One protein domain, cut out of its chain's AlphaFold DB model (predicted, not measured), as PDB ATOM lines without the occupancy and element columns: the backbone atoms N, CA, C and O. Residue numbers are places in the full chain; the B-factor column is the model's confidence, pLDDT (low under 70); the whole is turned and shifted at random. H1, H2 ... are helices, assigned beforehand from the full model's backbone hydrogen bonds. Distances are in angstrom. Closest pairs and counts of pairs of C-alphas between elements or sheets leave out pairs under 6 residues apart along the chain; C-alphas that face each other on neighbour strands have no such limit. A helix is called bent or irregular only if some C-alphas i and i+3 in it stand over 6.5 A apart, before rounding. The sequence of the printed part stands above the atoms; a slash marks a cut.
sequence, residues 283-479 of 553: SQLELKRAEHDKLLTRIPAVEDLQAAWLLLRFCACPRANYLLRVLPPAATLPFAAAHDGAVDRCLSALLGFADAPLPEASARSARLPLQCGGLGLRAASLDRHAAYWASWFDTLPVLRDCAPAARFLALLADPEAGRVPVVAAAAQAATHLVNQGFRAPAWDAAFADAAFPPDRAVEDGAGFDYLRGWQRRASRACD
ATOM      1  N   SER A 283      92.119 106.887  70.438       97.62
ATOM      2  CA  SER A 283      91.251 105.848  71.014       97.62
ATOM      3  C   SER A 283      90.059 106.454  71.769       97.62
ATOM      4  O   SER A 283      88.920 106.010  71.616       97.62
ATOM      5  N   GLN A 284      90.270 107.539  72.520       97.94
ATOM      6  CA  GLN A 284      89.188 108.250  73.209       97.94
ATOM      7  C   GLN A 284      88.226 108.948  72.235       97.94
ATOM      8  O   GLN A 284      87.010 108.954  72.458       97.94
ATOM      9  N   LEU A 285      88.737 109.506  71.130       98.31
ATOM     10  CA  LEU A 285      87.905 110.073  70.065       98.31
ATOM     11  C   LEU A 285      87.036 109.004  69.386       98.31
ATOM     12  O   LEU A 285      85.859 109.259  69.119       98.31
ATOM     13  N   GLU A 286      87.575 107.809  69.146       97.56
ATOM     14  CA  GLU A 286      86.838 106.664  68.596       97.56
ATOM     15  C   GLU A 286      85.735 106.184  69.548       97.56
ATOM     16  O   GLU A 286      84.586 106.010  69.132       97.56
ATOM     17  N   LEU A 287      86.034 106.064  70.846       97.44
ATOM     18  CA  LEU A 287      85.033 105.720  71.861       97.44
ATOM     19  C   LEU A 287      83.903 106.757  71.913       97.44
ATOM     20  O   LEU A 287      82.721 106.393  71.924       97.44
ATOM     21  N   LYS A 288      84.230 108.058  71.873       97.50
ATOM     22  CA  LYS A 288      83.198 109.105  71.811       97.50
ATOM     23  C   LYS A 288      82.431 109.124  70.501       97.50
ATOM     24  O   LYS A 288      81.233 109.408  70.518       97.50
ATOM     25  N   ARG A 289      83.061 108.785  69.379       96.94
ATOM     26  CA  ARG A 289      82.366 108.602  68.099       96.94
ATOM     27  C   ARG A 289      81.323 107.493  68.209       96.94
ATOM     28  O   ARG A 289      80.158 107.750  67.909       96.94
ATOM     29  N   ALA A 290      81.703 106.329  68.732       97.25
ATOM     30  CA  ALA A 290      80.787 105.209  68.933       97.25
ATOM     31  C   ALA A 290      79.613 105.574  69.862       97.25
ATOM     32  O   ALA A 290      78.471 105.185  69.617       97.25
ATOM     33  N   GLU A 291      79.851 106.373  70.906       96.81
ATOM     34  CA  GLU A 291      78.775 106.901  71.753       96.81
ATOM     35  C   GLU A 291      77.837 107.845  70.988       96.81
ATOM     36  O   GLU A 291      76.616 107.725  71.102       96.81
ATOM     37  N   HIS A 292      78.383 108.764  70.189       96.12
ATOM     38  CA  HIS A 292      77.592 109.678  69.364       96.12
ATOM     39  C   HIS A 292      76.763 108.935  68.304       96.12
ATOM     40  O   HIS A 292      75.636 109.346  68.014       96.12
ATOM     41  N   ASP A 293      77.285 107.835  67.755       96.31
ATOM     42  CA  ASP A 293      76.588 107.015  66.759       96.31
ATOM     43  C   ASP A 293      75.300 106.402  67.306       96.31
ATOM     44  O   ASP A 293      74.325 106.320  66.565       96.31
ATOM     45  N   LYS A 294      75.229 106.088  68.607       97.31
ATOM     46  CA  LYS A 294      74.004 105.563  69.239       97.31
ATOM     47  C   LYS A 294      72.791 106.474  69.041       97.31
ATOM     48  O   LYS A 294      71.679 105.973  68.925       97.31
ATOM     49  N   LEU A 295      72.974 107.798  69.040       97.19
ATOM     50  CA  LEU A 295      71.870 108.719  68.759       97.19
ATOM     51  C   LEU A 295      71.546 108.737  67.259       97.19
ATOM     52  O   LEU A 295      70.380 108.639  66.888       97.19
ATOM     53  N   LEU A 296      72.564 108.842  66.402       96.56
ATOM     54  CA  LEU A 296      72.379 108.939  64.948       96.56
ATOM     55  C   LEU A 296      71.708 107.701  64.347       96.56
ATOM     56  O   LEU A 296      70.935 107.843  63.405       96.56
ATOM     57  N   THR A 297      71.960 106.513  64.900       95.00
ATOM     58  CA  THR A 297      71.308 105.267  64.469       95.00
ATOM     59  C   THR A 297      69.862 105.149  64.945       95.00
ATOM     60  O   THR A 297      69.081 104.436  64.327       95.00
ATOM     61  N   ARG A 298      69.482 105.853  66.019       97.25
ATOM     62  CA  ARG A 298      68.121 105.820  66.582       97.25
ATOM     63  C   ARG A 298      67.198 106.888  66.012       97.25
ATOM     64  O   ARG A 298      65.996 106.667  65.969       97.25
ATOM     65  N   ILE A 299      67.738 108.028  65.578       97.75
ATOM     66  CA  ILE A 299      66.943 109.132  65.013       97.75
ATOM     67  C   ILE A 299      66.017 108.677  63.868       97.75
ATOM     68  O   ILE A 299      64.855 109.068  63.899       97.75
ATOM     69  N   PRO A 300      66.452 107.837  62.905       96.19
ATOM     70  CA  PRO A 300      65.574 107.383  61.824       96.19
ATOM     71  C   PRO A 300      64.355 106.566  62.272       96.19
ATOM     72  O   PRO A 300      63.422 106.420  61.496       96.19
ATOM     73  N   ALA A 301      64.348 106.034  63.501       96.19
ATOM     74  CA  ALA A 301      63.210 105.297  64.053       96.19
ATOM     75  C   ALA A 301      62.131 106.213  64.666       96.19
ATOM     76  O   ALA A 301      61.104 105.723  65.128       96.19
ATOM     77  N   VAL A 302      62.358 107.528  64.715       97.44
ATOM     78  CA  VAL A 302      61.357 108.498  65.171       97.44
ATOM     79  C   VAL A 302      60.347 108.722  64.047       97.44
ATOM     80  O   VAL A 302      60.715 109.201  62.980       97.44
ATOM     81  N   GLU A 303      59.080 108.386  64.302       95.25
ATOM     82  CA  GLU A 303      58.007 108.414  63.293       95.25
ATOM     83  C   GLU A 303      57.764 109.813  62.710       95.25
ATOM     84  O   GLU A 303      57.573 109.969  61.504       95.25
ATOM     85  N   ASP A 304      57.795 110.846  63.556       97.69
ATOM     86  CA  ASP A 304      57.620 112.224  63.110       97.69
ATOM     87  C   ASP A 304      58.915 112.766  62.486       97.69
ATOM     88  O   ASP A 304      59.901 113.047  63.178       97.69
ATOM     89  N   LEU A 305      58.899 112.954  61.162       96.44
ATOM     90  CA  LEU A 305      60.053 113.441  60.399       96.44
ATOM     91  C   LEU A 305      60.545 114.803  60.906       96.44
ATOM     92  O   LEU A 305      61.751 115.060  60.916       96.44
ATOM     93  N   GLN A 306      59.636 115.680  61.341       96.12
ATOM     94  CA  GLN A 306      60.009 116.987  61.872       96.12
ATOM     95  C   GLN A 306      60.778 116.850  63.196       96.12
ATOM     96  O   GLN A 306      61.826 117.479  63.358       96.12
ATOM     97  N   ALA A 307      60.319 116.015  64.124       97.75
ATOM     98  CA  ALA A 307      61.007 115.718  65.374       97.75
ATOM     99  C   ALA A 307      62.359 115.037  65.124       97.75
ATOM    100  O   ALA A 307      63.367 115.457  65.698       97.75
ATOM    101  N   ALA A 308      62.412 114.051  64.225       97.94
ATOM    102  CA  ALA A 308      63.649 113.377  63.832       97.94
ATOM    103  C   ALA A 308      64.681 114.373  63.272       97.94
ATOM    104  O   ALA A 308      65.852 114.381  63.664       97.94
ATOM    105  N   TRP A 309      64.223 115.286  62.413       95.31
ATOM    106  CA  TRP A 309      65.022 116.381  61.876       95.31
ATOM    107  C   TRP A 309      65.554 117.321  62.970       95.31
ATOM    108  O   TRP A 309      66.740 117.667  62.977       95.31
ATOM    109  N   LEU A 310      64.706 117.725  63.921       95.25
ATOM    110  CA  LEU A 310      65.110 118.586  65.035       95.25
ATOM    111  C   LEU A 310      66.150 117.902  65.932       95.25
ATOM    112  O   LEU A 310      67.125 118.548  66.319       95.25
ATOM    113  N   LEU A 311      66.006 116.600  66.200       97.38
ATOM    114  CA  LEU A 311      66.998 115.806  66.932       97.38
ATOM    115  C   LEU A 311      68.331 115.729  66.181       97.38
ATOM    116  O   LEU A 311      69.392 115.916  66.782       97.38
ATOM    117  N   LEU A 312      68.305 115.515  64.862       97.12
ATOM    118  CA  LEU A 312      69.520 115.517  64.046       97.12
ATOM    119  C   LEU A 312      70.238 116.869  64.131       97.12
ATOM    120  O   LEU A 312      71.437 116.925  64.417       97.12
ATOM    121  N   ARG A 313      69.502 117.965  63.930       94.31
ATOM    122  CA  ARG A 313      70.073 119.311  63.834       94.31
ATOM    123  C   ARG A 313      70.506 119.898  65.177       94.31
ATOM    124  O   ARG A 313      71.579 120.490  65.249       94.31
ATOM    125  N   PHE A 314      69.688 119.775  66.219       93.50
ATOM    126  CA  PHE A 314      69.928 120.428  67.512       93.50
ATOM    127  C   PHE A 314      70.555 119.514  68.560       93.50
ATOM    128  O   PHE A 314      71.117 120.021  69.529       93.50
ATOM    129  N   CYS A 315      70.499 118.192  68.377       95.31
ATOM    130  CA  CYS A 315      71.029 117.253  69.362       95.31
ATOM    131  C   CYS A 315      72.197 116.429  68.835       95.31
ATOM    132  O   CYS A 315      73.143 116.252  69.587       95.31
ATOM    133  N   ALA A 316      72.171 115.919  67.600       96.75
ATOM    134  CA  ALA A 316      73.226 115.036  67.093       96.75
ATOM    135  C   ALA A 316      74.395 115.791  66.442       96.75
ATOM    136  O   ALA A 316      75.545 115.578  66.829       96.75
ATOM    137  N   CYS A 317      74.109 116.700  65.507       95.25
ATOM    138  CA  CYS A 317      75.110 117.514  64.807       95.25
ATOM    139  C   CYS A 317      76.009 118.345  65.759       95.25
ATOM    140  O   CYS A 317      77.224 118.355  65.574       95.25
ATOM    141  N   PRO A 318      75.500 118.970  66.843       94.44
ATOM    142  CA  PRO A 318      76.343 119.780  67.727       94.44
ATOM    143  C   PRO A 318      77.295 118.977  68.630       94.44
ATOM    144  O   PRO A 318      78.199 119.567  69.222       94.44
ATOM    145  N   ARG A 319      77.126 117.649  68.776       94.94
ATOM    146  CA  ARG A 319      77.836 116.849  69.808       94.94
ATOM    147  C   ARG A 319      79.345 116.811  69.625       94.94
ATOM    148  O   ARG A 319      80.072 116.658  70.599       94.94
ATOM    149  N   ALA A 320      79.831 116.953  68.392       96.38
ATOM    150  CA  ALA A 320      81.267 117.006  68.134       96.38
ATOM    151  C   ALA A 320      81.921 118.267  68.722       96.38
ATOM    152  O   ALA A 320      83.111 118.245  69.025       96.38
ATOM    153  N   ASN A 321      81.157 119.352  68.900       96.50
ATOM    154  CA  ASN A 321      81.703 120.688  69.104       96.50
ATOM    155  C   ASN A 321      82.612 120.807  70.331       96.50
ATOM    156  O   ASN A 321      83.623 121.498  70.262       96.50
ATOM    157  N   TYR A 322      82.284 120.121  71.430       96.62
ATOM    158  CA  TYR A 322      83.118 120.134  72.634       96.62
ATOM    159  C   TYR A 322      84.553 119.683  72.328       96.62
ATOM    160  O   TYR A 322      85.496 120.431  72.568       96.62
ATOM    161  N   LEU A 323      84.710 118.515  71.696       97.94
ATOM    162  CA  LEU A 323      86.020 117.953  71.353       97.94
ATOM    163  C   LEU A 323      86.772 118.818  70.333       97.94
ATOM    164  O   LEU A 323      87.987 118.962  70.432       97.94
ATOM    165  N   LEU A 324      86.060 119.462  69.401       97.88
ATOM    166  CA  LEU A 324      86.665 120.406  68.453       97.88
ATOM    167  C   LEU A 324      87.207 121.677  69.124       97.88
ATOM    168  O   LEU A 324      88.115 122.309  68.591       97.88
ATOM    169  N   ARG A 325      86.633 122.081  70.263       96.75
ATOM    170  CA  ARG A 325      87.073 123.257  71.022       96.75
ATOM    171  C   ARG A 325      88.298 122.976  71.888       96.75
ATOM    172  O   ARG A 325      89.075 123.892  72.130       96.75
ATOM    173  N   VAL A 326      88.464 121.748  72.367       95.25
ATOM    174  CA  VAL A 326      89.487 121.406  73.374       95.25
ATOM    175  C   VAL A 326      90.703 120.678  72.797       95.25
ATOM    176  O   VAL A 326      91.752 120.664  73.433       95.25
ATOM    177  N   LEU A 327      90.614 120.128  71.579       96.75
ATOM    178  CA  LEU A 327      91.711 119.397  70.932       96.75
ATOM    179  C   LEU A 327      92.195 120.073  69.639       96.75
ATOM    180  O   LEU A 327      91.383 120.637  68.902       96.75
ATOM    181  N   PRO A 328      93.500 119.966  69.307       96.06
ATOM    182  CA  PRO A 328      94.055 120.528  68.080       96.06
ATOM    183  C   PRO A 328      93.279 120.121  66.809       96.06
ATOM    184  O   PRO A 328      92.897 118.954  66.665       96.06
ATOM    185  N   PRO A 329      93.116 121.029  65.823       97.38
ATOM    186  CA  PRO A 329      92.405 120.745  64.573       97.38
ATOM    187  C   PRO A 329      92.950 119.562  63.767       97.38
ATOM    188  O   PRO A 329      92.203 118.938  63.019       97.38
ATOM    189  N   ALA A 330      94.251 119.278  63.873       96.12
ATOM    190  CA  ALA A 330      94.866 118.133  63.207       96.12
ATOM    191  C   ALA A 330      94.450 116.812  63.873       96.12
ATOM    192  O   ALA A 330      94.037 115.884  63.184       96.12
ATOM    193  N   ALA A 331      94.469 116.764  65.208       96.25
ATOM    194  CA  ALA A 331      94.105 115.580  65.984       96.25
ATOM    195  C   ALA A 331      92.618 115.212  65.839       96.25
ATOM    196  O   ALA A 331      92.269 114.037  65.863       96.25
ATOM    197  N   THR A 332      91.736 116.201  65.656       98.00
ATOM    198  CA  THR A 332      90.285 115.976  65.528       98.00
ATOM    199  C   THR A 332      89.801 115.742  64.100       98.00
ATOM    200  O   THR A 332      88.624 115.438  63.914       98.00
ATOM    201  N   LEU A 333      90.658 115.860  63.080       97.81
ATOM    202  CA  LEU A 333      90.246 115.738  61.678       97.81
ATOM    203  C   LEU A 333      89.559 114.392  61.358       97.81
ATOM    204  O   LEU A 333      88.455 114.443  60.804       97.81
ATOM    205  N   PRO A 334      90.121 113.214  61.709       97.94
ATOM    206  CA  PRO A 334      89.475 111.932  61.414       97.94
ATOM    207  C   PRO A 334      88.117 111.797  62.113       97.94
ATOM    208  O   PRO A 334      87.112 111.484  61.475       97.94
ATOM    209  N   PHE A 335      88.066 112.139  63.403       98.38
ATOM    210  CA  PHE A 335      86.841 112.160  64.206       98.38
ATOM    211  C   PHE A 335      85.756 113.056  63.594       98.38
ATOM    212  O   PHE A 335      84.596 112.655  63.473       98.38
ATOM    213  N   ALA A 336      86.129 114.268  63.185       98.31
ATOM    214  CA  ALA A 336      85.210 115.250  62.632       98.31
ATOM    215  C   ALA A 336      84.677 114.828  61.255       98.31
ATOM    216  O   ALA A 336      83.484 114.958  60.992       98.31
ATOM    217  N   ALA A 337      85.531 114.264  60.395       97.62
ATOM    218  CA  ALA A 337      85.116 113.729  59.099       97.62
ATOM    219  C   ALA A 337      84.175 112.521  59.251       97.62
ATOM    220  O   ALA A 337      83.148 112.444  58.574       97.62
ATOM    221  N   ALA A 338      84.477 111.609  60.181       97.50
ATOM    222  CA  ALA A 338      83.604 110.481  60.497       97.50
ATOM    223  C   ALA A 338      82.248 110.948  61.057       97.50
ATOM    224  O   ALA A 338      81.207 110.402  60.688       97.50
ATOM    225  N   HIS A 339      82.246 111.987  61.903       97.88
ATOM    226  CA  HIS A 339      81.022 112.622  62.390       97.88
ATOM    227  C   HIS A 339      80.172 113.183  61.253       97.88
ATOM    228  O   HIS A 339      78.984 112.875  61.184       97.88
ATOM    229  N   ASP A 340      80.781 113.944  60.347       97.06
ATOM    230  CA  ASP A 340      80.084 114.523  59.199       97.06
ATOM    231  C   ASP A 340      79.481 113.442  58.295       97.06
ATOM    232  O   ASP A 340      78.350 113.579  57.838       97.06
ATOM    233  N   GLY A 341      80.202 112.339  58.070       95.38
ATOM    234  CA  GLY A 341      79.687 111.199  57.312       95.38
ATOM    235  C   GLY A 341      78.509 110.500  58.001       95.38
ATOM    236  O   GLY A 341      77.566 110.081  57.335       95.38
ATOM    237  N   ALA A 342      78.525 110.384  59.331       96.19
ATOM    238  CA  ALA A 342      77.420 109.794  60.088       96.19
ATOM    239  C   ALA A 342      76.166 110.688  60.085       96.19
ATOM    240  O   ALA A 342      75.051 110.181  59.968       96.19
ATOM    241  N   VAL A 343      76.345 112.010  60.155       96.75
ATOM    242  CA  VAL A 343      75.259 112.991  60.001       96.75
ATOM    243  C   VAL A 343      74.657 112.918  58.597       96.75
ATOM    244  O   VAL A 343      73.435 112.864  58.472       96.75
ATOM    245  N   ASP A 344      75.488 112.846  57.551       95.50
ATOM    246  CA  ASP A 344      75.019 112.699  56.168       95.50
ATOM    247  C   ASP A 344      74.223 111.398  55.969       95.50
ATOM    248  O   ASP A 344      73.170 111.422  55.334       95.50
ATOM    249  N   ARG A 345      74.683 110.267  56.533       95.19
ATOM    250  CA  ARG A 345      73.945 108.988  56.486       95.19
ATOM    251  C   ARG A 345      72.595 109.080  57.189       95.19
ATOM    252  O   ARG A 345      71.595 108.632  56.640       95.19
ATOM    253  N   CYS A 346      72.554 109.696  58.370       96.31
ATOM    254  CA  CYS A 346      71.308 109.913  59.101       96.31
ATOM    255  C   CYS A 346      70.331 110.774  58.284       96.31
ATOM    256  O   CYS A 346      69.170 110.404  58.133       96.31
ATOM    257  N   LEU A 347      70.807 111.869  57.677       96.12
ATOM    258  CA  LEU A 347      69.989 112.685  56.777       96.12
ATOM    259  C   LEU A 347      69.493 111.876  55.567       96.12
ATOM    260  O   LEU A 347      68.333 112.006  55.193       96.12
ATOM    261  N   SER A 348      70.343 111.037  54.971       95.06
ATOM    262  CA  SER A 348      69.957 110.179  53.844       95.06
ATOM    263  C   SER A 348      68.807 109.239  54.207       95.06
ATOM    264  O   SER A 348      67.819 109.154  53.475       95.06
ATOM    265  N   ALA A 349      68.890 108.610  55.383       94.50
ATOM    266  CA  ALA A 349      67.840 107.746  55.905       94.50
ATOM    267  C   ALA A 349      66.522 108.509  56.115       94.50
ATOM    268  O   ALA A 349      65.475 108.046  55.669       94.50
ATOM    269  N   LEU A 350      66.572 109.711  56.706       95.19
ATOM    270  CA  LEU A 350      65.386 110.558  56.907       95.19
ATOM    271  C   LEU A 350      64.725 111.006  55.596       95.19
ATOM    272  O   LEU A 350      63.521 111.236  55.558       95.19
ATOM    273  N   LEU A 351      65.499 111.126  54.516       93.44
ATOM    274  CA  LEU A 351      64.994 111.474  53.186       93.44
ATOM    275  C   LEU A 351      64.496 110.256  52.385       93.44
ATOM    276  O   LEU A 351      64.093 110.415  51.234       93.44
ATOM    277  N   GLY A 352      64.522 109.053  52.966       90.75
ATOM    278  CA  GLY A 352      64.062 107.827  52.310       90.75
ATOM    279  C   GLY A 352      65.064 107.219  51.324       90.75
ATOM    280  O   GLY A 352      64.698 106.337  50.553       90.75
ATOM    281  N   PHE A 353      66.330 107.649  51.349       86.88
ATOM    282  CA  PHE A 353      67.393 107.065  50.522       86.88
ATOM    283  C   PHE A 353      68.054 105.826  51.159       86.88
ATOM    284  O   PHE A 353      68.991 105.274  50.584       86.88
ATOM    285  N   ALA A 354      67.562 105.369  52.319       77.44
ATOM    286  CA  ALA A 354      68.125 104.251  53.083       77.44
ATOM    287  C   ALA A 354      69.651 104.411  53.278       77.44
ATOM    288  O   ALA A 354      70.105 105.478  53.693       77.44
ATOM    289  N   ASP A 355      70.437 103.377  52.958       75.00
ATOM    290  CA  ASP A 355      71.902 103.377  53.081       75.00
ATOM    291  C   ASP A 355      72.629 104.051  51.904       75.00
ATOM    292  O   ASP A 355      73.861 104.130  51.894       75.00
ATOM    293  N   ALA A 356      71.903 104.546  50.893       86.25
ATOM    294  CA  ALA A 356      72.542 105.225  49.775       86.25
ATOM    295  C   ALA A 356      73.163 106.551  50.253       86.25
ATOM    296  O   ALA A 356      72.506 107.328  50.950       86.25
ATOM    297  N   PRO A 357      74.420 106.857  49.888       87.12
ATOM    298  CA  PRO A 357      75.038 108.116  50.269       87.12
ATOM    299  C   PRO A 357      74.353 109.291  49.565       87.12
ATOM    300  O   PRO A 357      73.997 109.213  48.386       87.12
ATOM    301  N   LEU A 358      74.234 110.418  50.267       88.25
ATOM    302  CA  LEU A 358      73.792 111.662  49.645       88.25
ATOM    303  C   LEU A 358      74.768 112.067  48.530       88.25
ATOM    304  O   LEU A 358      75.986 112.014  48.735       88.25
ATOM    305  N   PRO A 359      74.275 112.558  47.377       89.50
ATOM    306  CA  PRO A 359      75.140 113.162  46.376       89.50
ATOM    307  C   PRO A 359      75.993 114.272  47.000       89.50
ATOM    308  O   PRO A 359      75.483 115.110  47.743       89.50
ATOM    309  N   GLU A 360      77.281 114.334  46.659       88.12
ATOM    310  CA  GLU A 360      78.236 115.250  47.305       88.12
ATOM    311  C   GLU A 360      77.806 116.729  47.226       88.12
ATOM    312  O   GLU A 360      78.034 117.523  48.138       88.12
ATOM    313  N   ALA A 361      77.160 117.134  46.129       88.50
ATOM    314  CA  ALA A 361      76.600 118.478  46.006       88.50
ATOM    315  C   ALA A 361      75.476 118.733  47.028       88.50
ATOM    316  O   ALA A 361      75.462 119.788  47.657       88.50
ATOM    317  N   SER A 362      74.584 117.761  47.229       90.25
ATOM    318  CA  SER A 362      73.488 117.837  48.198       90.25
ATOM    319  C   SER A 362      74.010 117.852  49.631       90.25
ATOM    320  O   SER A 362      73.586 118.698  50.411       90.25
ATOM    321  N   ALA A 363      74.986 116.997  49.957       92.19
ATOM    322  CA  ALA A 363      75.634 116.990  51.270       92.19
ATOM    323  C   ALA A 363      76.297 118.344  51.578       92.19
ATOM    324  O   ALA A 363      76.086 118.929  52.640       92.19
ATOM    325  N   ARG A 364      77.039 118.915  50.616       91.44
ATOM    326  CA  ARG A 364      77.649 120.249  50.768       91.44
ATOM    327  C   ARG A 364      76.614 121.352  50.987       91.44
ATOM    328  O   ARG A 364      76.847 122.217  51.827       91.44
ATOM    329  N   SER A 365      75.489 121.319  50.276       91.56
ATOM    330  CA  SER A 365      74.395 122.277  50.476       91.56
ATOM    331  C   SER A 365      73.702 122.088  51.828       91.56
ATOM    332  O   SER A 365      73.463 123.068  52.526       91.56
ATOM    333  N   ALA A 366      73.438 120.847  52.247       93.69
ATOM    334  CA  ALA A 366      72.827 120.542  53.543       93.69
ATOM    335  C   ALA A 366      73.660 121.073  54.720       93.69
ATOM    336  O   ALA A 366      73.108 121.574  55.704       93.69
ATOM    337  N   ARG A 367      74.989 121.034  54.577       93.25
ATOM    338  CA  ARG A 367      75.945 121.517  55.579       93.25
ATOM    339  C   ARG A 367      76.030 123.035  55.705       93.25
ATOM    340  O   ARG A 367      76.595 123.531  56.679       93.25
ATOM    341  N   LEU A 368      75.494 123.788  54.741       91.38
ATOM    342  CA  LEU A 368      75.449 125.241  54.852       91.38
ATOM    343  C   LEU A 368      74.465 125.671  55.954       91.38
ATOM    344  O   LEU A 368      73.435 125.025  56.158       91.38
ATOM    345  N   PRO A 369      74.728 126.795  56.637       89.50
ATOM    346  CA  PRO A 369      73.749 127.415  57.523       89.50
ATOM    347  C   PRO A 369      72.447 127.762  56.791       89.50
ATOM    348  O   PRO A 369      72.467 128.051  55.592       89.50
ATOM    349  N   LEU A 370      71.336 127.854  57.531       88.38
ATOM    350  CA  LEU A 370      70.038 128.260  56.967       88.38
ATOM    351  C   LEU A 370      70.106 129.616  56.249       88.38
ATOM    352  O   LEU A 370      69.592 129.766  55.147       88.38
ATOM    353  N   GLN A 371      70.814 130.589  56.832       84.12
ATOM    354  CA  GLN A 371      71.041 131.918  56.241       84.12
ATOM    355  C   GLN A 371      71.799 131.882  54.900       84.12
ATOM    356  O   GLN A 371      71.793 132.854  54.152       84.12
ATOM    357  N   CYS A 372      72.466 130.768  54.596       87.50
ATOM    358  CA  CYS A 372      73.161 130.529  53.338       87.50
ATOM    359  C   CYS A 372      72.378 129.587  52.404       87.50
ATOM    360  O   CYS A 372      72.952 129.111  51.425       87.50
ATOM    361  N   GLY A 373      71.104 129.303  52.708       87.19
ATOM    362  CA  GLY A 373      70.235 128.418  51.930       87.19
ATOM    363  C   GLY A 373      70.471 126.921  52.153       87.19
ATOM    364  O   GLY A 373      70.024 126.119  51.338       87.19
ATOM    365  N   GLY A 374      71.199 126.537  53.208       91.50
ATOM    366  CA  GLY A 374      71.397 125.131  53.572       91.50
ATOM    367  C   GLY A 374      70.392 124.615  54.594       91.50
ATOM    368  O   GLY A 374      69.406 125.280  54.900       91.50
ATOM    369  N   LEU A 375      70.673 123.436  55.157       92.50
ATOM    370  CA  LEU A 375      69.840 122.811  56.193       92.50
ATOM    371  C   LEU A 375      70.378 123.047  57.617       92.50
ATOM    372  O   LEU A 375      69.738 122.693  58.603       92.50
ATOM    373  N   GLY A 376      71.540 123.683  57.763       91.06
ATOM    374  CA  GLY A 376      72.151 123.961  59.062       91.06
ATOM    375  C   GLY A 376      72.850 122.761  59.703       91.06
ATOM    376  O   GLY A 376      73.159 122.829  60.891       91.06
ATOM    377  N   LEU A 377      73.130 121.693  58.943       94.31
ATOM    378  CA  LEU A 377      73.913 120.536  59.399       94.31
ATOM    379  C   LEU A 377      75.415 120.819  59.302       94.31
ATOM    380  O   LEU A 377      76.126 120.220  58.498       94.31
ATOM    381  N   ARG A 378      75.881 121.806  60.068       92.88
ATOM    382  CA  ARG A 378      77.252 122.325  59.984       92.88
ATOM    383  C   ARG A 378      78.286 121.195  60.020       92.88
ATOM    384  O   ARG A 378      78.207 120.301  60.856       92.88
ATOM    385  N   ALA A 379      79.270 121.269  59.126       94.69
ATOM    386  CA  ALA A 379      80.334 120.274  59.044       94.69
ATOM    387  C   ALA A 379      81.359 120.476  60.170       94.69
ATOM    388  O   ALA A 379      82.103 121.462  60.169       94.69
ATOM    389  N   ALA A 380      81.438 119.513  61.086       96.69
ATOM    390  CA  ALA A 380      82.416 119.446  62.164       96.69
ATOM    391  C   ALA A 380      83.844 119.541  61.618       96.69
ATOM    392  O   ALA A 380      84.674 120.274  62.158       96.69
ATOM    393  N   SER A 381      84.128 118.855  60.504       96.88
ATOM    394  CA  SER A 381      85.446 118.910  59.875       96.88
ATOM    395  C   SER A 381      85.791 120.335  59.460       96.88
ATOM    396  O   SER A 381      86.901 120.787  59.708       96.88
ATOM    397  N   LEU A 382      84.861 121.094  58.891       94.19
ATOM    398  CA  LEU A 382      85.145 122.448  58.427       94.19
ATOM    399  C   LEU A 382      85.188 123.478  59.564       94.19
ATOM    400  O   LEU A 382      85.871 124.496  59.439       94.19
ATOM    401  N   ASP A 383      84.477 123.231  60.661       95.38
ATOM    402  CA  ASP A 383      84.359 124.177  61.773       95.38
ATOM    403  C   ASP A 383      85.409 123.965  62.875       95.38
ATOM    404  O   ASP A 383      85.592 124.848  63.713       95.38
ATOM    405  N   ARG A 384      86.173 122.862  62.843       97.25
ATOM    406  CA  ARG A 384      87.218 122.537  63.837       97.25
ATOM    407  C   ARG A 384      88.223 123.667  64.097       97.25
ATOM    408  O   ARG A 384      88.600 123.904  65.238       97.25
ATOM    409  N   HIS A 385      88.627 124.406  63.059       97.12
ATOM    410  CA  HIS A 385      89.566 125.524  63.203       97.12
ATOM    411  C   HIS A 385      88.923 126.710  63.933       97.12
ATOM    412  O   HIS A 385      89.544 127.290  64.819       97.12
ATOM    413  N   ALA A 386      87.671 127.037  63.595       96.62
ATOM    414  CA  ALA A 386      86.915 128.097  64.258       96.62
ATOM    415  C   ALA A 386      86.618 127.741  65.719       96.62
ATOM    416  O   ALA A 386      86.754 128.595  66.590       96.62
ATOM    417  N   ALA A 387      86.254 126.484  65.985       96.81
ATOM    418  CA  ALA A 387      86.003 125.966  67.325       96.81
ATOM    419  C   ALA A 387      87.242 126.076  68.221       96.81
ATOM    420  O   ALA A 387      87.170 126.670  69.296       96.81
ATOM    421  N   TYR A 388      88.379 125.561  67.752       96.69
ATOM    422  CA  TYR A 388      89.620 125.544  68.517       96.69
ATOM    423  C   TYR A 388      90.179 126.946  68.770       96.69
ATOM    424  O   TYR A 388      90.504 127.297  69.902       96.69
ATOM    425  N   TRP A 389      90.238 127.779  67.724       95.12
ATOM    426  CA  TRP A 389      90.701 129.162  67.844       95.12
ATOM    427  C   TRP A 389      89.832 129.971  68.813       95.12
ATOM    428  O   TRP A 389      90.358 130.647  69.695       95.12
ATOM    429  N   ALA A 390      88.505 129.869  68.681       94.12
ATOM    430  CA  ALA A 390      87.587 130.585  69.557       94.12
ATOM    431  C   ALA A 390      87.704 130.112  71.007       94.12
ATOM    432  O   ALA A 390      87.674 130.937  71.903       94.12
ATOM    433  N   SER A 391      87.891 128.810  71.241       93.50
ATOM    434  CA  SER A 391      88.099 128.264  72.585       93.50
ATOM    435  C   SER A 391      89.320 128.866  73.280       93.50
ATOM    436  O   SER A 391      89.223 129.297  74.427       93.50
ATOM    437  N   TRP A 392      90.442 128.984  72.566       90.38
ATOM    438  CA  TRP A 392      91.612 129.708  73.063       90.38
ATOM    439  C   TRP A 392      91.279 131.166  73.369       90.38
ATOM    440  O   TRP A 392      91.503 131.627  74.481       90.38
ATOM    441  N   PHE A 393      90.683 131.878  72.414       88.94
ATOM    442  CA  PHE A 393      90.378 133.297  72.584       88.94
ATOM    443  C   PHE A 393      89.422 133.559  73.763       88.94
ATOM    444  O   PHE A 393      89.656 134.467  74.555       88.94
ATOM    445  N   ASP A 394      88.386 132.727  73.914       87.62
ATOM    446  CA  ASP A 394      87.382 132.799  74.981       87.62
ATOM    447  C   ASP A 394      87.993 132.530  76.373       87.62
ATOM    448  O   ASP A 394      87.509 133.057  77.372       87.62
ATOM    449  N   THR A 395      89.035 131.694  76.457       86.06
ATOM    450  CA  THR A 395      89.616 131.250  77.739       86.06
ATOM    451  C   THR A 395      90.791 132.099  78.209       86.06
ATOM    452  O   THR A 395      91.107 132.076  79.397       86.06
ATOM    453  N   LEU A 396      91.405 132.895  77.330       82.69
ATOM    454  CA  LEU A 396      92.550 133.745  77.669       82.69
ATOM    455  C   LEU A 396      92.323 134.676  78.874       82.69
ATOM    456  O   LEU A 396      93.202 134.704  79.739       82.69
ATOM    457  N   PRO A 397      91.186 135.394  78.999       80.69
ATOM    458  CA  PRO A 397      90.916 136.232  80.170       80.69
ATOM    459  C   PRO A 397      90.910 135.439  81.475       80.69
ATOM    460  O   PRO A 397      91.524 135.855  82.450       80.69
ATOM    461  N   VAL A 398      90.288 134.259  81.472       80.12
ATOM    462  CA  VAL A 398      90.220 133.388  82.653       80.12
ATOM    463  C   VAL A 398      91.598 132.819  82.984       80.12
ATOM    464  O   VAL A 398      92.002 132.808  84.142       80.12
ATOM    465  N   LEU A 399      92.364 132.401  81.974       77.75
ATOM    466  CA  LEU A 399      93.731 131.916  82.171       77.75
ATOM    467  C   LEU A 399      94.627 132.992  82.792       77.75
ATOM    468  O   LEU A 399      95.453 132.650  83.636       77.75
ATOM    469  N   ARG A 400      94.433 134.270  82.421       75.75
ATOM    470  CA  ARG A 400      95.123 135.420  83.026       75.75
ATOM    471  C   ARG A 400      94.936 135.514  84.526       75.75
ATOM    472  O   ARG A 400      95.899 135.790  85.234       75.75
ATOM    473  N   ASP A 401      93.716 135.280  84.973       73.31
ATOM    474  CA  ASP A 401      93.338 135.492  86.361       73.31
ATOM    475  C   ASP A 401      93.605 134.233  87.217       73.31
ATOM    476  O   ASP A 401      93.865 134.345  88.414       73.31
ATOM    477  N   CYS A 402      93.596 133.033  86.617       66.94
ATOM    478  CA  CYS A 402      93.745 131.749  87.322       66.94
ATOM    479  C   CYS A 402      95.169 131.162  87.345       66.94
ATOM    480  O   CYS A 402      95.422 130.218  88.092       66.94
ATOM    481  N   ALA A 403      96.096 131.663  86.532       62.62
ATOM    482  CA  ALA A 403      97.472 131.171  86.453       62.62
ATOM    483  C   ALA A 403      98.449 132.352  86.330       62.62
ATOM    484  O   ALA A 403      98.027 133.450  85.969       62.62
ATOM    485  N   PRO A 404      99.766 132.167  86.546       55.88
ATOM    486  CA  PRO A 404     100.776 133.148  86.142       55.88
ATOM    487  C   PRO A 404     100.834 133.249  84.602       55.88
ATOM    488  O   PRO A 404     101.762 132.784  83.936       55.88
ATOM    489  N   ALA A 405      99.806 133.840  83.995       49.28
ATOM    490  CA  ALA A 405      99.565 133.800  82.557       49.28
ATOM    491  C   ALA A 405     100.500 134.666  81.729       49.28
ATOM    492  O   ALA A 405     100.505 134.566  80.501       49.28
ATOM    493  N   ALA A 406     101.335 135.468  82.390       52.19
ATOM    494  CA  ALA A 406     102.421 136.188  81.747       52.19
ATOM    495  C   ALA A 406     103.272 135.253  80.863       52.19
ATOM    496  O   ALA A 406     103.707 135.656  79.786       52.19
ATOM    497  N   ARG A 407     103.431 133.976  81.250       58.88
ATOM    498  CA  ARG A 407     104.173 132.984  80.460       58.88
ATOM    499  C   ARG A 407     103.420 132.506  79.213       58.88
ATOM    500  O   ARG A 407     104.043 132.350  78.170       58.88
ATOM    501  N   PHE A 408     102.104 132.293  79.283       59.88
ATOM    502  CA  PHE A 408     101.307 131.849  78.128       59.88
ATOM    503  C   PHE A 408     101.095 132.964  77.107       59.88
ATOM    504  O   PHE A 408     101.093 132.704  75.909       59.88
ATOM    505  N   LEU A 409     100.976 134.210  77.569       59.38
ATOM    506  CA  LEU A 409     100.847 135.374  76.697       59.38
ATOM    507  C   LEU A 409     102.129 135.707  75.958       59.38
ATOM    508  O   LEU A 409     102.075 135.956  74.757       59.38
ATOM    509  N   ALA A 410     103.272 135.616  76.637       60.06
ATOM    510  CA  ALA A 410     104.563 135.687  75.969       60.06
ATOM    511  C   ALA A 410     104.689 134.593  74.894       60.06
ATOM    512  O   ALA A 410     105.130 134.882  73.790       60.06
ATOM    513  N   LEU A 411     104.217 133.369  75.167       63.22
ATOM    514  CA  LEU A 411     104.210 132.276  74.188       63.22
ATOM    515  C   LEU A 411     103.193 132.473  73.047       63.22
ATOM    516  O   LEU A 411     103.423 132.012  71.944       63.22
ATOM    517  N   LEU A 412     102.057 133.132  73.247       62.72
ATOM    518  CA  LEU A 412     101.116 133.384  72.142       62.72
ATOM    519  C   LEU A 412     101.529 134.580  71.274       62.72
ATOM    520  O   LEU A 412     101.132 134.652  70.109       62.72
ATOM    521  N   ALA A 413     102.300 135.514  71.839       59.88
ATOM    522  CA  ALA A 413     102.794 136.710  71.164       59.88
ATOM    523  C   ALA A 413     104.166 136.517  70.488       59.88
ATOM    524  O   ALA A 413     104.510 137.295  69.600       59.88
ATOM    525  N   ASP A 414     104.944 135.510  70.895       61.25
ATOM    526  CA  ASP A 414     106.272 135.224  70.346       61.25
ATOM    527  C   ASP A 414     106.180 134.344  69.076       61.25
ATOM    528  O   ASP A 414     105.708 133.206  69.144       61.25
ATOM    529  N   PRO A 415     106.657 134.817  67.908       53.47
ATOM    530  CA  PRO A 415     106.730 134.019  66.682       53.47
ATOM    531  C   PRO A 415     107.542 132.715  66.826       53.47
ATOM    532  O   PRO A 415     107.268 131.748  66.116       53.47
ATOM    533  N   GLU A 416     108.508 132.662  67.753       52.03
ATOM    534  CA  GLU A 416     109.350 131.487  68.047       52.03
ATOM    535  C   GLU A 416     108.701 130.497  69.030       52.03
ATOM    536  O   GLU A 416     109.185 129.374  69.220       52.03
ATOM    537  N   ALA A 417     107.561 130.849  69.630       50.34
ATOM    538  CA  ALA A 417     106.820 129.975  70.538       50.34
ATOM    539  C   ALA A 417     106.106 128.800  69.851       50.34
ATOM    540  O   ALA A 417     105.465 127.978  70.516       50.34
ATOM    541  N   GLY A 418     106.318 128.628  68.541       50.47
ATOM    542  CA  GLY A 418     105.974 127.426  67.777       50.47
ATOM    543  C   GLY A 418     106.574 126.115  68.315       50.47
ATOM    544  O   GLY A 418     106.297 125.051  67.769       50.47
ATOM    545  N   ARG A 419     107.364 126.158  69.398       56.56
ATOM    546  CA  ARG A 419     107.893 124.981  70.105       56.56
ATOM    547  C   ARG A 419     106.872 124.288  71.011       56.56
ATOM    548  O   ARG A 419     107.062 123.111  71.305       56.56
ATOM    549  N   VAL A 420     105.809 124.971  71.458       73.19
ATOM    550  CA  VAL A 420     104.726 124.332  72.228       73.19
ATOM    551  C   VAL A 420     103.620 123.898  71.257       73.19
ATOM    552  O   VAL A 420     102.952 124.765  70.690       73.19
ATOM    553  N   PRO A 421     103.370 122.585  71.070       81.94
ATOM    554  CA  PRO A 421     102.475 122.092  70.017       81.94
ATOM    555  C   PRO A 421     101.061 122.684  70.060       81.94
ATOM    556  O   PRO A 421     100.474 122.993  69.026       81.94
ATOM    557  N   VAL A 422     100.524 122.884  71.265       82.62
ATOM    558  CA  VAL A 422      99.156 123.376  71.476       82.62
ATOM    559  C   VAL A 422      99.020 124.857  71.082       82.62
ATOM    560  O   VAL A 422      98.050 125.246  70.435       82.62
ATOM    561  N   VAL A 423     100.036 125.673  71.384       81.94
ATOM    562  CA  VAL A 423     100.109 127.090  70.983       81.94
ATOM    563  C   VAL A 423     100.289 127.203  69.467       81.94
ATOM    564  O   VAL A 423      99.589 127.974  68.808       81.94
ATOM    565  N   ALA A 424     101.160 126.368  68.891       84.19
ATOM    566  CA  ALA A 424     101.355 126.299  67.446       84.19
ATOM    567  C   ALA A 424     100.050 125.935  66.713       84.19
ATOM    568  O   ALA A 424      99.700 126.573  65.718       84.19
ATOM    569  N   ALA A 425      99.283 124.969  67.228       90.88
ATOM    570  CA  ALA A 425      97.988 124.594  66.667       90.88
ATOM    571  C   ALA A 425      96.970 125.750  66.699       90.88
ATOM    572  O   ALA A 425      96.191 125.911  65.756       90.88
ATOM    573  N   ALA A 426      96.984 126.579  67.751       89.69
ATOM    574  CA  ALA A 426      96.094 127.734  67.871       89.69
ATOM    575  C   ALA A 426      96.448 128.825  66.848       89.69
ATOM    576  O   ALA A 426      95.565 129.346  66.160       89.69
ATOM    577  N   ALA A 427      97.743 129.109  66.674       86.88
ATOM    578  CA  ALA A 427      98.236 130.029  65.650       86.88
ATOM    579  C   ALA A 427      97.919 129.527  64.228       86.88
ATOM    580  O   ALA A 427      97.419 130.283  63.395       86.88
ATOM    581  N   GLN A 428      98.116 128.233  63.954       90.50
ATOM    582  CA  GLN A 428      97.741 127.618  62.676       90.50
ATOM    583  C   GLN A 428      96.233 127.715  62.409       90.50
ATOM    584  O   GLN A 428      95.822 127.967  61.274       90.50
ATOM    585  N   ALA A 429      95.397 127.548  63.439       93.94
ATOM    586  CA  ALA A 429      93.956 127.742  63.321       93.94
ATOM    587  C   ALA A 429      93.603 129.198  62.974       93.94
ATOM    588  O   ALA A 429      92.801 129.414  62.065       93.94
ATOM    589  N   ALA A 430      94.245 130.186  63.607       91.94
ATOM    590  CA  ALA A 430      94.067 131.599  63.265       91.94
ATOM    591  C   ALA A 430      94.438 131.880  61.798       91.94
ATOM    592  O   ALA A 430      93.628 132.431  61.050       91.94
ATOM    593  N   THR A 431      95.614 131.421  61.352       91.12
ATOM    594  CA  THR A 431      96.075 131.544  59.958       91.12
ATOM    595  C   THR A 431      95.097 130.898  58.979       91.12
ATOM    596  O   THR A 431      94.764 131.483  57.946       91.12
ATOM    597  N   HIS A 432      94.580 129.709  59.306       93.44
ATOM    598  CA  HIS A 432      93.560 129.052  58.493       93.44
ATOM    599  C   HIS A 432      92.312 129.929  58.343       93.44
ATOM    600  O   HIS A 432      91.829 130.113  57.228       93.44
ATOM    601  N   LEU A 433      91.805 130.497  59.438       94.19
ATOM    602  CA  LEU A 433      90.612 131.344  59.412       94.19
ATOM    603  C   LEU A 433      90.836 132.638  58.615       94.19
ATOM    604  O   LEU A 433      89.958 133.029  57.843       94.19
ATOM    605  N   VAL A 434      92.016 133.256  58.720       92.75
ATOM    606  CA  VAL A 434      92.403 134.419  57.900       92.75
ATOM    607  C   VAL A 434      92.374 134.083  56.412       92.75
ATOM    608  O   VAL A 434      91.761 134.812  55.630       92.75
ATOM    609  N   ASN A 435      92.912 132.926  56.026       91.50
ATOM    610  CA  ASN A 435      92.850 132.437  54.646       91.50
ATOM    611  C   ASN A 435      91.413 132.137  54.176       91.50
ATOM    612  O   ASN A 435      91.141 132.134  52.976       91.50
ATOM    613  N   GLN A 436      90.479 131.906  55.105       90.31
ATOM    614  CA  GLN A 436      89.042 131.765  54.835       90.31
ATOM    615  C   GLN A 436      88.272 133.099  54.915       90.31
ATOM    616  O   GLN A 436      87.043 133.103  54.861       90.31
ATOM    617  N   GLY A 437      88.965 134.238  55.014       88.19
ATOM    618  CA  GLY A 437      88.368 135.576  55.000       88.19
ATOM    619  C   GLY A 437      87.893 136.090  56.363       88.19
ATOM    620  O   GLY A 437      87.244 137.137  56.423       88.19
ATOM    621  N   PHE A 438      88.207 135.398  57.461       91.56
ATOM    622  CA  PHE A 438      87.958 135.902  58.809       91.56
ATOM    623  C   PHE A 438      89.081 136.844  59.251       91.56
ATOM    624  O   PHE A 438      90.250 136.481  59.259       91.56
ATOM    625  N   ARG A 439      88.738 138.059  59.681       88.75
ATOM    626  CA  ARG A 439      89.707 138.964  60.314       88.75
ATOM    627  C   ARG A 439      89.847 138.592  61.790       88.75
ATOM    628  O   ARG A 439      89.122 139.137  62.621       88.75
ATOM    629  N   ALA A 440      90.725 137.633  62.081       86.12
ATOM    630  CA  ALA A 440      91.042 137.238  63.449       86.12
ATOM    631  C   ALA A 440      91.692 138.418  64.202       86.12
ATOM    632  O   ALA A 440      92.661 138.984  63.689       86.12
ATOM    633  N   PRO A 441      91.171 138.819  65.377       87.62
ATOM    634  CA  PRO A 441      91.867 139.756  66.252       87.62
ATOM    635  C   PRO A 441      93.220 139.198  66.701       87.62
ATOM    636  O   PRO A 441      93.416 137.982  66.745       87.62
ATOM    637  N   ALA A 442      94.125 140.095  67.084       84.50
ATOM    638  CA  ALA A 442      95.325 139.711  67.814       84.50
ATOM    639  C   ALA A 442      94.952 139.130  69.193       84.50
ATOM    640  O   ALA A 442      93.901 139.453  69.747       84.50
ATOM    641  N   TRP A 443      95.784 138.236  69.733       83.88
ATOM    642  CA  TRP A 443      95.481 137.508  70.973       83.88
ATOM    643  C   TRP A 443      95.380 138.413  72.208       83.88
ATOM    644  O   TRP A 443      94.607 138.127  73.115       83.88
ATOM    645  N   ASP A 444      96.118 139.522  72.232       80.19
ATOM    646  CA  ASP A 444      96.055 140.545  73.281       80.19
ATOM    647  C   ASP A 444      94.698 141.265  73.326       80.19
ATOM    648  O   ASP A 444      94.240 141.677  74.394       80.19
ATOM    649  N   ALA A 445      93.997 141.338  72.193       85.25
ATOM    650  CA  ALA A 445      92.657 141.900  72.126       85.25
ATOM    651  C   ALA A 445      91.643 141.111  72.967       85.25
ATOM    652  O   ALA A 445      90.601 141.669  73.293       85.25
ATOM    653  N   ALA A 446      91.930 139.861  73.356       82.19
ATOM    654  CA  ALA A 446      91.078 139.091  74.263       82.19
ATOM    655  C   ALA A 446      90.922 139.757  75.643       82.19
ATOM    656  O   ALA A 446      89.935 139.510  76.328       82.19
ATOM    657  N   PHE A 447      91.858 140.626  76.041       79.06
ATOM    658  CA  PHE A 447      91.870 141.284  77.352       79.06
ATOM    659  C   PHE A 447      91.149 142.625  77.408       79.06
ATOM    660  O   PHE A 447      91.062 143.210  78.486       79.06
ATOM    661  N   ALA A 448      90.665 143.136  76.278       77.69
ATOM    662  CA  ALA A 448      89.904 144.374  76.264       77.69
ATOM    663  C   ALA A 448      88.474 144.134  76.782       77.69
ATOM    664  O   ALA A 448      87.833 143.163  76.389       77.69
ATOM    665  N   ASP A 449      87.917 145.055  77.573       59.91
ATOM    666  CA  ASP A 449      86.540 144.947  78.102       59.91
ATOM    667  C   ASP A 449      85.463 144.839  76.997       59.91
ATOM    668  O   ASP A 449      84.361 144.341  77.221       59.91
ATOM    669  N   ALA A 450      85.787 145.262  75.769       55.88
ATOM    670  CA  ALA A 450      84.937 145.158  74.580       55.88
ATOM    671  C   ALA A 450      85.154 143.867  73.754       55.88
ATOM    672  O   ALA A 450      84.588 143.727  72.668       55.88
ATOM    673  N   ALA A 451      85.991 142.938  74.223       57.28
ATOM    674  CA  ALA A 451      86.404 141.758  73.467       57.28
ATOM    675  C   ALA A 451      85.322 140.685  73.355       57.28
ATOM    676  O   ALA A 451      85.461 139.776  72.541       57.28
ATOM    677  N   PHE A 452      84.245 140.748  74.140       60.03
ATOM    678  CA  PHE A 452      83.162 139.783  73.998       60.03
ATOM    679  C   PHE A 452      82.212 140.237  72.881       60.03
ATOM    680  O   PHE A 452      81.522 141.249  73.041       60.03
ATOM    681  N   PRO A 453      82.141 139.537  71.732       61.94
ATOM    682  CA  PRO A 453      81.161 139.869  70.716       61.94
ATOM    683  C   PRO A 453      79.777 139.683  71.344       61.94
ATOM    684  O   PRO A 453      79.519 138.624  71.924       61.94
ATOM    685  N   PRO A 454      78.884 140.684  71.259       57.22
ATOM    686  CA  PRO A 454      77.571 140.562  71.865       57.22
ATOM    687  C   PRO A 454      76.870 139.336  71.271       57.22
ATOM    688  O   PRO A 454      76.816 139.186  70.047       57.22
ATOM    689  N   ASP A 455      76.340 138.453  72.124       54.56
ATOM    690  CA  ASP A 455      75.550 137.285  71.709       54.56
ATOM    691  C   ASP A 455      74.158 137.772  71.268       54.56
ATOM    692  O   ASP A 455      73.126 137.429  71.841       54.56
ATOM    693  N   ARG A 456      74.111 138.641  70.249       51.31
ATOM    694  CA  ARG A 456      72.879 139.080  69.587       51.31
ATOM    695  C   ARG A 456      72.388 137.949  68.688       51.31
ATOM    696  O   ARG A 456      72.339 138.058  67.472       51.31
ATOM    697  N   ALA A 457      72.025 136.829  69.307       50.16
ATOM    698  CA  ALA A 457      71.337 135.729  68.644       50.16
ATOM    699  C   ALA A 457      69.925 136.133  68.171       50.16
ATOM    700  O   ALA A 457      69.326 135.412  67.382       50.16
ATOM    701  N   VAL A 458      69.399 137.269  68.652       44.41
ATOM    702  CA  VAL A 458      67.983 137.644  68.530       44.41
ATOM    703  C   VAL A 458      67.726 138.776  67.523       44.41
ATOM    704  O   VAL A 458      66.628 138.851  66.984       44.41
ATOM    705  N   GLU A 459      68.704 139.630  67.201       42.91
ATOM    706  CA  GLU A 459      68.430 140.847  66.405       42.91
ATOM    707  C   GLU A 459      68.576 140.679  64.880       42.91
ATOM    708  O   GLU A 459      67.964 141.435  64.131       42.91
ATOM    709  N   ASP A 460      69.305 139.671  64.391       45.47
ATOM    710  CA  ASP A 460      69.654 139.589  62.959       45.47
ATOM    711  C   ASP A 460      68.630 138.837  62.082       45.47
ATOM    712  O   ASP A 460      68.867 138.654  60.888       45.47
ATOM    713  N   GLY A 461      67.539 138.295  62.642       44.69
ATOM    714  CA  GLY A 461      66.613 137.423  61.891       44.69
ATOM    715  C   GLY A 461      67.268 136.148  61.318       44.69
ATOM    716  O   GLY A 461      66.657 135.415  60.539       44.69
ATOM    717  N   ALA A 462      68.519 135.873  61.696       48.28
ATOM    718  CA  ALA A 462      69.297 134.732  61.255       48.28
ATOM    719  C   ALA A 462      68.803 133.482  61.989       48.28
ATOM    720  O   ALA A 462      68.910 133.399  63.211       48.28
ATOM    721  N   GLY A 463      68.251 132.516  61.249       55.72
ATOM    722  CA  GLY A 463      67.735 131.269  61.816       55.72
ATOM    723  C   GLY A 463      68.683 130.643  62.847       55.72
ATOM    724  O   GLY A 463      69.899 130.668  62.669       55.72
ATOM    725  N   PHE A 464      68.111 130.087  63.920       63.00
ATOM    726  CA  PHE A 464      68.821 129.579  65.100       63.00
ATOM    727  C   PHE A 464      70.069 128.733  64.748       63.00
ATOM    728  O   PHE A 464      69.950 127.579  64.330       63.00
ATOM    729  N   ASP A 465      71.265 129.310  64.916       73.12
ATOM    730  CA  ASP A 465      72.562 128.613  64.916       73.12
ATOM    731  C   ASP A 465      72.998 128.403  66.375       73.12
ATOM    732  O   ASP A 465      72.956 129.347  67.177       73.12
ATOM    733  N   TYR A 466      73.393 127.173  66.713       81.81
ATOM    734  CA  TYR A 466      73.788 126.772  68.065       81.81
ATOM    735  C   TYR A 466      75.180 127.284  68.463       81.81
ATOM    736  O   TYR A 466      75.506 127.295  69.650       81.81
ATOM    737  N   LEU A 467      76.006 127.712  67.501       87.75
ATOM    738  CA  LEU A 467      77.306 128.322  67.784       87.75
ATOM    739  C   LEU A 467      77.140 129.642  68.535       87.75
ATOM    740  O   LEU A 467      76.205 130.374  68.250       87.75
ATOM    741  N   ARG A 468      78.058 129.996  69.441       84.38
ATOM    742  CA  ARG A 468      78.019 131.250  70.224       84.38
ATOM    743  C   ARG A 468      79.356 131.989  70.189       84.38
ATOM    744  O   ARG A 468      80.349 131.446  69.704       84.38
ATOM    745  N   GLY A 469      79.354 133.232  70.675       86.31
ATOM    746  CA  GLY A 469      80.566 134.028  70.898       86.31
ATOM    747  C   GLY A 469      81.479 134.136  69.673       86.31
ATOM    748  O   GLY A 469      81.019 134.265  68.530       86.31
ATOM    749  N   TRP A 470      82.789 134.053  69.910       89.56
ATOM    750  CA  TRP A 470      83.814 134.133  68.867       89.56
ATOM    751  C   TRP A 470      83.723 133.018  67.831       89.56
ATOM    752  O   TRP A 470      83.964 133.262  66.645       89.56
ATOM    753  N   GLN A 471      83.290 131.824  68.240       92.94
ATOM    754  CA  GLN A 471      83.126 130.700  67.326       92.94
ATOM    755  C   GLN A 471      82.064 131.003  66.266       92.94
ATOM    756  O   GLN A 471      82.312 130.804  65.079       92.94
ATOM    757  N   ARG A 472      80.909 131.557  66.669       89.94
ATOM    758  CA  ARG A 472      79.851 131.975  65.731       89.94
ATOM    759  C   ARG A 472      80.403 132.958  64.695       89.94
ATOM    760  O   ARG A 472      80.140 132.813  63.503       89.94
ATOM    761  N   ARG A 473      81.183 133.950  65.137       88.50
ATOM    762  CA  ARG A 473      81.752 134.990  64.265       88.50
ATOM    763  C   ARG A 473      82.766 134.415  63.269       88.50
ATOM    764  O   ARG A 473      82.667 134.706  62.077       88.50
ATOM    765  N   ALA A 474      83.699 133.592  63.746       91.62
ATOM    766  CA  ALA A 474      84.712 132.945  62.913       91.62
ATOM    767  C   ALA A 474      84.081 131.992  61.885       91.62
ATOM    768  O   ALA A 474      84.389 132.065  60.692       91.62
ATOM    769  N   SER A 475      83.132 131.161  62.321       92.50
ATOM    770  CA  SER A 475      82.408 130.235  61.449       92.50
ATOM    771  C   SER A 475      81.581 130.960  60.381       92.50
ATOM    772  O   SER A 475      81.693 130.625  59.203       92.50
ATOM    773  N   ARG A 476      80.833 132.018  60.740       89.00
ATOM    774  CA  ARG A 476      80.028 132.806  59.781       89.00
ATOM    775  C   ARG A 476      80.868 133.416  58.656       89.00
ATOM    776  O   ARG A 476      80.431 133.431  57.504       89.00
ATOM    777  N   ALA A 477      82.065 133.915  58.970       87.50
ATOM    778  CA  ALA A 477      82.973 134.451  57.956       87.50
ATOM    779  C   ALA A 477      83.364 133.372  56.928       87.50
ATOM    780  O   ALA A 477      83.313 133.615  55.719       87.50
ATOM    781  N   CYS A 478      83.648 132.158  57.407       90.44
ATOM    782  CA  CYS A 478      83.956 131.009  56.561       90.44
ATOM    783  C   CYS A 478      82.736 130.549  55.737       90.44
ATOM    784  O   CYS A 478      82.871 130.205  54.561       90.44
ATOM    785  N   ASP A 479      81.535 130.574  56.320       89.88
ATOM    786  CA  ASP A 479      80.293 130.149  55.659       89.88
ATOM    787  C   ASP A 479      79.973 130.988  54.420       89.88
ATOM    788  O   ASP A 479      79.602 130.442  53.380       89.88
TER     789      ASP A 479
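This is residues 283 to 479 of the 553 residues of the protein "132 kDa protein" of Symbiodinium microadriaticum (UniProt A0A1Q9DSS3). Three long helices, H1, H2 and H3, make an up-and-down bundle, and the long kinked helix H5 starts at one end of it and leads out to a second, looser group of helices. In that second group H8, H9 and H10 pack on H5, with short H6 and H7 at the far end, while a long link, residues 448 to 468, loops from H9 back to H10. The printed part has 197 residues with ten named helices, H1 to H10 in chain order, and no named strand; the class is all helix. The whole is compact, with a radius of gyration of the C-alphas of 18.1 A and spans of 55 by 42 by 30 A.

Find C-alpha 283 at (91.251, 105.848, 71.014); from there H1 runs 28.9 A to residue 301. H2 follows as residues 305 to 326, 33.1 A long, and H3 as residues 333 to 350, 25.8 A long. Next come the short H4, residues 360 to 366, and H5, residues 380 to 402, the longest helix by residues, 30.2 A from C-alpha 380 at (82.416, 119.446, 62.164) to C-alpha 402. H5 has a kink of 38 degrees near residue 396. Read on through H6, residues 406 to 413, H7, residues 415 to 419, and H8, residues 421 to 435, which is 20.9 A long. H9 is residues 443 to 447; H10, residues 469 to 479, runs 15.7 A and ends at C-alpha 479, (80.293, 130.149, 55.659). Four helices are irregular: in H2 C-alphas 317 and 320 are 7.0 A apart, in H5 C-alphas 382 and 385 are 7.2 A apart, and, only just, in H1 C-alphas 297 and 300 are 6.7 A apart and in H7 C-alphas 416 and 419 are 7.0 A apart.

Begin with the bundle of H1, H2 and H3, up and down, each running against the one before it. H1 and H2 are a hairpin at a shallow tilt of 9 degrees; H1 touches H2 with residues 292 to 300 alone, and the closest C-alphas, of Ile 299 and Ala 308, are 5.5 A apart. H2 and H3 are a hairpin too, at a shallow tilt of 2 degrees, closest at the C-alphas of Cys 317 and Val 343, 6.6 A. H4 is close to H3 but not clearly touching, with the C-alphas of Asp 344 and Ala 363 6.5 A apart. Now look at H5, the hub, which touches five helices. Residues 320 to 326 of H2 touch it at a steep tilt of 52 degrees, with the C-alphas of Arg 325 and Tyr 388 closest at 4.2 A. Residues 380 to 384 of H5 touch H3, where the C-alphas of Ser 381 and Ala 336 are closest at 4.6 A. H10 touches H5 at a shallow tilt of 25 degrees, opposite ways, closest at the C-alphas of Gln 471 and Ala 390, 5.0 A. Residues 385 to 392 of H5 touch H8 at a steep tilt of 57 degrees; the C-alphas of His 385 and Ala 429 are closest at 4.9 A. Residues 393 to 397 of H5 touch H9, with the C-alphas of Pro 397 and Phe 447 closest at 5.9 A. H6 only just touches H8, with 3 pairs of C-alphas within 8 A, Leu 412 and Val 423 closest at 6.5 A. H7 and H8 touch only at the corner, and only just, with the C-alphas of Gly 418 and Ala 424 closest at 4.8 A. Among the pairs that are apart are H1 and H5, and H3 and H10. Every O i to N i+4 pair is within hydrogen-bond range in H3, H4, H6, H8 and H10, against 9 of 15 in H1, 11 of 18 in H2, 15 of 19 in H5, 0 of 1 in H7 and 0 of 1 in H9; of the O i to N i+3 pairs, 0 of 2 are within range in H7 and 2 of 2 in H9.

The two C-alphas farthest apart, of Glu 303 and Glu 416, are 56.5 A from each other. The printed part has no cut. The links from H4 to H5, 13 residues, and from H9 to H10, 21 residues, are long. The mean pLDDT of the printed part is 85.5; look for values under 70 at residues 402 to 419 and 449 to 464.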